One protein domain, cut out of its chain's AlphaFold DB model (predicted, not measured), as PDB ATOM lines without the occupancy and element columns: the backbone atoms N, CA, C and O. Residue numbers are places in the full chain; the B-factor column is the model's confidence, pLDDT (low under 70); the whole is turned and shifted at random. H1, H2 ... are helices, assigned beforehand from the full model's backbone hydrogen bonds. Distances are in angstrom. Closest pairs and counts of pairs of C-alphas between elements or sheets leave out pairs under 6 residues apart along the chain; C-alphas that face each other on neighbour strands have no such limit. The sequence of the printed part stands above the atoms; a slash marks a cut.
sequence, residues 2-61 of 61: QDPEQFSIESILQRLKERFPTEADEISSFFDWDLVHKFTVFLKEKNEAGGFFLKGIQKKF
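What this domain is: This is residues 2 to 61 of the 61 residues of an uncharacterized protein of Leptospira interrogans serovar Icterohaemorrhagiae str. Verdun HP (UniProt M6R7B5). A long helix, H3, makes one side of a loose, open frame, and a small helical hairpin, H1 and H2, stands at the end where H3 begins. Beyond the other end of H3 the chain goes on without a named element, and residues 54 to 61 stick out as a free tail. The printed part has 60 residues, with three named helices in the order H1, H2, H3 and no named strand; the class is all helix. The whole is loose, with a radius of gyration of the C-alphas of 14.8 A, and flat, spanning 42 by 30 by 15 A.

How they stand to each other: H3, residues 33 to 48, is the longest helix. H1, residues 9 to 19, only just touches H3, with 3 pairs of C-alphas within 8 A, and H3 does so with residues 33 to 37 alone. The closest C-alphas of the two, those of Ile 9 and His 37, are 7.2 A apart. Their lines stand at a steep tilt of 69.6 degrees, only just short of about perpendicular, opposite ways. H2, residues 24 to 29, touches H1 and forms a helical hairpin with it, at a steep tilt of 41 degrees, opposite ways; their closest C-alphas, those of Lys 17 and Ala 24, are 5.2 A apart. H2 and H3 are apart. In H1, H2 and H3 every O i to N i+4 pair is within hydrogen-bond range.

Where its parts are: H3 is 22.4 A long, from C-alpha 33 at (149.270, 164.340, 206.001) to C-alpha 48 at (138.481, 183.803, 203.358). H1 is 15.5 A long and begins at C-alpha 9, (151.636, 169.570, 201.186). H2 measures 8.6 A.

The domain as a whole: The C-alphas farthest apart, those of Glu 26 and Phe 61, are 44.4 A apart. The printed part has no cut, and both links between helices are tight. Residues 18 to 23 also stand free. The mean pLDDT of the printed part is 74.4; residues 2 to 7 and 47 to 61 are under 70.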
ATOM      1  N   GLN A   2     154.746 186.637 201.702       48.97
ATOM      2  CA  GLN A   2     154.624 185.459 200.836       48.97
ATOM      3  C   GLN A   2     153.130 185.227 200.611       48.97
ATOM      4  O   GLN A   2     152.372 185.264 201.583       48.97
ATOM      5  N   ASP A   3     152.723 185.082 199.352       48.38
ATOM      6  CA  ASP A   3     151.337 184.821 198.993       48.38
ATOM      7  C   ASP A   3     150.794 183.612 199.772       48.38
ATOM      8  O   ASP A   3     151.493 182.602 199.919       48.38
ATOM      9  N   PRO A   4     149.552 183.686 200.280       53.53
ATOM     10  CA  PRO A   4     148.920 182.597 201.024       53.53
ATOM     11  C   PRO A   4     148.702 181.325 200.184       53.53
ATOM     12  O   PRO A   4     148.293 180.306 200.733       53.53
ATOM     13  N   GLU A   5     149.010 181.350 198.882       53.94
ATOM     14  CA  GLU A   5     148.950 180.195 197.980       53.94
ATOM     15  C   GLU A   5     149.896 179.035 198.351       53.94
ATOM     16  O   GLU A   5     149.726 177.938 197.829       53.94
ATOM     17  N   GLN A   6     150.876 179.212 199.245       58.97
ATOM     18  CA  GLN A   6     151.980 178.245 199.385       58.97
ATOM     19  C   GLN A   6     152.004 177.375 200.653       58.97
ATOM     20  O   GLN A   6     153.048 176.826 200.987       58.97
ATOM     21  N   PHE A   7     150.881 177.156 201.340       65.56
ATOM     22  CA  PHE A   7     150.797 176.093 202.365       65.56
ATOM     23  C   PHE A   7     150.138 174.818 201.820       65.56
ATOM     24  O   PHE A   7     149.213 174.264 202.408       65.56
ATOM     25  N   SER A   8     150.632 174.343 200.679       75.62
ATOM     26  CA  SER A   8     150.297 173.020 200.144       75.62
ATOM     27  C   SER A   8     151.252 171.966 200.702       75.62
ATOM     28  O   SER A   8     152.415 172.269 200.982       75.62
ATOM     29  N   ILE A   9     150.794 170.716 200.795       81.00
ATOM     30  CA  ILE A   9     151.636 169.570 201.186       81.00
ATOM     31  C   ILE A   9     152.910 169.511 200.333       81.00
ATOM     32  O   ILE A   9     154.004 169.362 200.870       81.00
ATOM     33  N   GLU A  10     152.796 169.739 199.022       84.19
ATOM     34  CA  GLU A  10     153.946 169.813 198.113       84.19
ATOM     35  C   GLU A  10     154.949 170.903 198.499       84.19
ATOM     36  O   GLU A  10     156.151 170.653 198.484       84.19
ATOM     37  N   SER A  11     154.487 172.086 198.911       84.00
ATOM     38  CA  SER A  11     155.388 173.167 199.327       84.00
ATOM     39  C   SER A  11     156.118 172.822 200.625       84.00
ATOM     40  O   SER A  11     157.319 173.071 200.744       84.00
ATOM     41  N   ILE A  12     155.422 172.188 201.575       84.38
ATOM     42  CA  ILE A  12     156.021 171.700 202.824       84.38
ATOM     43  C   ILE A  12     157.104 170.665 202.509       84.38
ATOM     44  O   ILE A  12     158.221 170.782 203.009       84.38
ATOM     45  N   LEU A  13     156.808 169.697 201.639       87.19
ATOM     46  CA  LEU A  13     157.754 168.661 201.224       87.19
ATOM     47  C   LEU A  13     158.960 169.233 200.470       87.19
ATOM     48  O   LEU A  13     160.088 168.818 200.732       87.19
ATOM     49  N   GLN A  14     158.755 170.199 199.571       88.25
ATOM     50  CA  GLN A  14     159.858 170.867 198.876       88.25
ATOM     51  C   GLN A  14     160.767 171.605 199.856       88.25
ATOM     52  O   GLN A  14     161.974 171.383 199.847       88.25
ATOM     53  N   ARG A  15     160.198 172.412 200.760       87.06
ATOM     54  CA  ARG A  15     160.964 173.139 201.788       87.06
ATOM     55  C   ARG A  15     161.701 172.190 202.732       87.06
ATOM     56  O   ARG A  15     162.803 172.506 203.178       87.06
ATOM     57  N   LEU A  16     161.091 171.048 203.050       89.81
ATOM     58  CA  LEU A  16     161.700 170.009 203.870       89.81
ATOM     59  C   LEU A  16     162.911 169.401 203.154       89.81
ATOM     60  O   LEU A  16     163.982 169.336 203.749       89.81
ATOM     61  N   LYS A  17     162.776 169.056 201.868       90.44
ATOM     62  CA  LYS A  17     163.879 168.553 201.033       90.44
ATOM     63  C   LYS A  17     164.989 169.580 200.815       90.44
ATOM     64  O   LYS A  17     166.154 169.207 200.817       90.44
ATOM     65  N   GLU A  18     164.657 170.860 200.667       91.50
ATOM     66  CA  GLU A  18     165.660 171.927 200.544       91.50
ATOM     67  C   GLU A  18     166.499 172.094 201.817       91.50
ATOM     68  O   GLU A  18     167.691 172.383 201.733       91.50
ATOM     69  N   ARG A  19     165.891 171.939 203.001       90.00
ATOM     70  CA  ARG A  19     166.580 172.140 204.289       90.00
ATOM     71  C   ARG A  19     167.245 170.882 204.835       90.00
ATOM     72  O   ARG A  19     168.288 170.996 205.469       90.00
ATOM     73  N   PHE A  20     166.643 169.722 204.605       91.31
ATOM     74  CA  PHE A  20     167.060 168.432 205.154       91.31
ATOM     75  C   PHE A  20     167.034 167.369 204.049       91.31
ATOM     76  O   PHE A  20     166.196 166.472 204.069       91.31
ATOM     77  N   PRO A  21     167.905 167.467 203.032       89.06
ATOM     78  CA  PRO A  21     167.834 166.612 201.847       89.06
ATOM     79  C   PRO A  21     168.018 165.119 202.150       89.06
ATOM     80  O   PRO A  21     167.552 164.288 201.376       89.06
ATOM     81  N   THR A  22     168.691 164.774 203.250       92.06
ATOM     82  CA  THR A  22     168.950 163.385 203.650       92.06
ATOM     83  C   THR A  22     167.846 162.843 204.554       92.06
ATOM     84  O   THR A  22     167.396 161.719 204.356       92.06
ATOM     85  N   GLU A  23     167.371 163.644 205.508       91.44
ATOM     86  CA  GLU A  23     166.336 163.225 206.459       91.44
ATOM     87  C   GLU A  23     164.901 163.475 205.971       91.44
ATOM     88  O   GLU A  23     163.958 163.019 206.610       91.44
ATOM     89  N   ALA A  24     164.689 164.191 204.860       89.69
ATOM     90  CA  ALA A  24     163.355 164.614 204.424       89.69
ATOM     91  C   ALA A  24     162.370 163.456 204.250       89.69
ATOM     92  O   ALA A  24     161.221 163.593 204.656       89.69
ATOM     93  N   ASP A  25     162.793 162.335 203.668       86.81
ATOM     94  CA  ASP A  25     161.926 161.167 203.493       86.81
ATOM     95  C   ASP A  25     161.545 160.540 204.848       86.81
ATOM     96  O   ASP A  25     160.369 160.253 205.079       86.81
ATOM     97  N   GLU A  26     162.485 160.444 205.791       91.69
ATOM     98  CA  GLU A  26     162.212 159.964 207.153       91.69
ATOM     99  C   GLU A  26     161.268 160.921 207.896       91.69
ATOM    100  O   GLU A  26     160.224 160.511 208.404       91.69
ATOM    101  N   ILE A  27     161.573 162.218 207.874       87.69
ATOM    102  CA  ILE A  27     160.772 163.257 208.520       87.69
ATOM    103  C   ILE A  27     159.361 163.314 207.919       87.69
ATOM    104  O   ILE A  27     158.382 163.442 208.654       87.69
ATOM    105  N   SER A  28     159.235 163.168 206.594       86.88
ATOM    106  CA  SER A  28     157.944 163.171 205.898       86.88
ATOM    107  C   SER A  28     157.018 162.047 206.361       86.88
ATOM    108  O   SER A  28     155.801 162.222 206.362       86.88
ATOM    109  N   SER A  29     157.584 160.917 206.797       87.75
ATOM    110  CA  SER A  29     156.820 159.759 207.262       87.75
ATOM    111  C   SER A  29     156.183 159.959 208.642       87.75
ATOM    112  O   SER A  29     155.202 159.294 208.961       87.75
ATOM    113  N   PHE A  30     156.689 160.905 209.442       89.12
ATOM    114  CA  PHE A  30     156.123 161.237 210.752       89.12
ATOM    115  C   PHE A  30     154.948 162.215 210.681       89.12
ATOM    116  O   PHE A  30     154.247 162.404 211.676       89.12
ATOM    117  N   PHE A  31     154.731 162.862 209.535       86.31
ATOM    118  CA  PHE A  31     153.608 163.772 209.369       86.31
ATOM    119  C   PHE A  31     152.318 163.003 209.094       86.31
ATOM    120  O   PHE A  31     152.221 162.214 208.156       86.31
ATOM    121  N   ASP A  32     151.285 163.316 209.870       89.31
ATOM    122  CA  ASP A  32     149.917 162.966 209.509       89.31
ATOM    123  C   ASP A  32     149.434 163.932 208.418       89.31
ATOM    124  O   ASP A  32     148.965 165.044 208.682       89.31
ATOM    125  N   TRP A  33     149.612 163.524 207.163       85.94
ATOM    126  CA  TRP A  33     149.270 164.340 206.001       85.94
ATOM    127  C   TRP A  33     147.771 164.630 205.880       85.94
ATOM    128  O   TRP A  33     147.409 165.675 205.338       85.94
ATOM    129  N   ASP A  34     146.906 163.765 206.414       89.00
ATOM    130  CA  ASP A  34     145.459 163.998 206.445       89.00
ATOM    131  C   ASP A  34     145.113 165.113 207.440       89.00
ATOM    132  O   ASP A  34     144.363 166.040 207.112       89.00
ATOM    133  N   LEU A  35     145.737 165.096 208.623       88.88
ATOM    134  CA  LEU A  35     145.621 166.181 209.595       88.88
ATOM    135  C   LEU A  35     146.168 167.499 209.036       88.88
ATOM    136  O   LEU A  35     145.508 168.534 209.154       88.88
ATOM    137  N   VAL A  36     147.347 167.468 208.408       86.00
ATOM    138  CA  VAL A  36     147.952 168.648 207.772       86.00
ATOM    139  C   VAL A  36     147.023 169.208 206.697       86.00
ATOM    140  O   VAL A  36     146.784 170.412 206.682       86.00
ATOM    141  N   HIS A  37     146.439 168.358 205.850       84.25
ATOM    142  CA  HIS A  37     145.490 168.776 204.818       84.25
ATOM    143  C   HIS A  37     144.223 169.410 205.407       84.25
ATOM    144  O   HIS A  37     143.802 170.490 204.992       84.25
ATOM    145  N   LYS A  38     143.610 168.777 206.413       86.56
ATOM    146  CA  LYS A  38     142.431 169.337 207.096       86.56
ATOM    147  C   LYS A  38     142.746 170.685 207.734       86.56
ATOM    148  O   LYS A  38     141.930 171.603 207.675       86.56
ATOM    149  N   PHE A  39     143.934 170.818 208.316       83.94
ATOM    150  CA  PHE A  39     144.375 172.057 208.936       83.94
ATOM    151  C   PHE A  39     144.622 173.167 207.908       83.94
ATOM    152  O   PHE A  39     144.198 174.300 208.130       83.94
ATOM    153  N   THR A  40     145.245 172.872 206.764       79.81
ATOM    154  CA  THR A  40     145.471 173.875 205.709       79.81
ATOM    155  C   THR A  40     144.163 174.338 205.075       79.81
ATOM    156  O   THR A  40     143.988 175.541 204.867       79.81
ATOM    157  N   VAL A  41     143.207 173.429 204.853       81.94
ATOM    158  CA  VAL A  41     141.848 173.775 204.407       81.94
ATOM    159  C   VAL A  41     141.152 174.669 205.434       81.94
ATOM    160  O   VAL A  41     140.693 175.752 205.079       81.94
ATOM    161  N   PHE A  42     141.170 174.287 206.714       82.94
ATOM    162  CA  PHE A  42     140.595 175.092 207.793       82.94
ATOM    163  C   PHE A  42     141.189 176.507 207.838       82.94
ATOM    164  O   PHE A  42     140.459 177.491 207.967       82.94
ATOM    165  N   LEU A  43     142.514 176.638 207.714       77.44
ATOM    166  CA  LEU A  43     143.180 177.940 207.693       77.44
ATOM    167  C   LEU A  43     142.769 178.781 206.482       77.44
ATOM    168  O   LEU A  43     142.575 179.989 206.628       77.44
ATOM    169  N   LYS A  44     142.618 178.160 205.308       75.25
ATOM    170  CA  LYS A  44     142.155 178.836 204.093       75.25
ATOM    171  C   LYS A  44     140.733 179.367 204.272       75.25
ATOM    172  O   LYS A  44     140.518 180.565 204.097       75.25
ATOM    173  N   GLU A  45     139.815 178.527 204.743       77.62
ATOM    174  CA  GLU A  45     138.430 178.919 205.030       77.62
ATOM    175  C   GLU A  45     138.358 180.062 206.053       77.62
ATOM    176  O   GLU A  45     137.594 181.012 205.890       77.62
ATOM    177  N   LYS A  46     139.190 180.025 207.103       73.31
ATOM    178  CA  LYS A  46     139.265 181.102 208.106       73.31
ATOM    179  C   LYS A  46     139.880 182.390 207.568       73.31
ATOM    180  O   LYS A  46     139.536 183.471 208.048       73.31
ATOM    181  N   ASN A  47     140.784 182.300 206.597       69.50
ATOM    182  CA  ASN A  47     141.342 183.473 205.938       69.50
ATOM    183  C   ASN A  47     140.300 184.135 205.019       69.50
ATOM    184  O   ASN A  47     140.116 185.349 205.091       69.50
ATOM    185  N   GLU A  48     139.559 183.337 204.245       64.12
ATOM    186  CA  GLU A  48     138.481 183.803 203.358       64.12
ATOM    187  C   GLU A  48     137.275 184.363 204.133       64.12
ATOM    188  O   GLU A  48     136.697 185.370 203.731       64.12
ATOM    189  N   ALA A  49     136.931 183.778 205.286       60.81
ATOM    190  CA  ALA A  49     135.783 184.199 206.096       60.81
ATOM    191  C   ALA A  49     136.000 185.480 206.930       60.81
ATOM    192  O   ALA A  49     135.054 185.957 207.557       60.81
ATOM    193  N   GLY A  50     137.210 186.048 206.987       53.25
ATOM    194  CA  GLY A  50     137.428 187.248 207.808       53.25
ATOM    195  C   GLY A  50     138.865 187.637 208.132       53.25
ATOM    196  O   GLY A  50     139.077 188.355 209.109       53.25
ATOM    197  N   GLY A  51     139.857 187.205 207.349       55.41
ATOM    198  CA  GLY A  51     141.218 187.725 207.465       55.41
ATOM    199  C   GLY A  51     141.950 187.272 208.726       55.41
ATOM    200  O   GLY A  51     142.492 188.096 209.459       55.41
ATOM    201  N   PHE A  52     142.030 185.960 208.962       51.75
ATOM    202  CA  PHE A  52     142.856 185.389 210.039       51.75
ATOM    203  C   PHE A  52     144.339 185.819 209.948       51.75
ATOM    204  O   PHE A  52     145.027 185.898 210.963       51.75
ATOM    205  N   PHE A  53     144.819 186.170 208.747       53.59
ATOM    206  CA  PHE A  53     146.168 186.702 208.500       53.59
ATOM    207  C   PHE A  53     146.244 188.239 208.400       53.59
ATOM    208  O   PHE A  53     147.321 188.797 208.181       53.59
ATOM    209  N   LEU A  54     145.136 188.960 208.596       50.88
ATOM    210  CA  LEU A  54     145.095 190.422 208.561       50.88
ATOM    211  C   LEU A  54     144.977 191.000 209.974       50.88
ATOM    212  O   LEU A  54     143.886 191.334 210.424       50.88
ATOM    213  N   LYS A  55     146.125 191.179 210.641       54.53
ATOM    214  CA  LYS A  55     146.454 192.362 211.477       54.53
ATOM    215  C   LYS A  55     147.854 192.224 212.083       54.53
ATOM    216  O   LYS A  55     148.030 192.080 213.285       54.53
ATOM    217  N   GLY A  56     148.870 192.280 211.224       51.22
ATOM    218  CA  GLY A  56     150.273 192.314 211.651       51.22
ATOM    219  C   GLY A  56     151.121 193.426 211.038       51.22
ATOM    220  O   GLY A  56     152.248 193.607 211.476       51.22
ATOM    221  N   ILE A  57     150.630 194.178 210.041       48.44
ATOM    222  CA  ILE A  57     151.430 195.222 209.378       48.44
ATOM    223  C   ILE A  57     150.557 196.440 209.044       48.44
ATOM    224  O   ILE A  57     150.123 196.637 207.917       48.44
ATOM    225  N   GLN A  58     150.319 197.281 210.047       44.38
ATOM    226  CA  GLN A  58     150.255 198.731 209.852       44.38
ATOM    227  C   GLN A  58     151.015 199.400 210.999       44.38
ATOM    228  O   GLN A  58     150.434 199.979 211.910       44.38
ATOM    229  N   LYS A  59     152.345 199.314 210.962       40.56
ATOM    230  CA  LYS A  59     153.182 200.347 211.570       40.56
ATOM    231  C   LYS A  59     153.899 201.033 210.414       40.56
ATOM    232  O   LYS A  59     154.780 200.446 209.798       40.56
ATOM    233  N   LYS A  60     153.363 202.203 210.052       44.38
ATOM    234  CA  LYS A  60     153.925 203.144 209.079       44.38
ATOM    235  C   LYS A  60     155.406 203.382 209.402       44.38
ATOM    236  O   LYS A  60     155.727 203.581 210.574       44.38
ATOM    237  N   PHE A  61     156.247 203.338 208.370       47.06
ATOM    238  CA  PHE A  61     157.506 204.080 208.355       47.06
ATOM    239  C   PHE A  61     157.209 205.581 208.385       47.06
ATOM    240  O   PHE A  61     156.158 205.972 207.816       47.06
TER     241      PHE A  61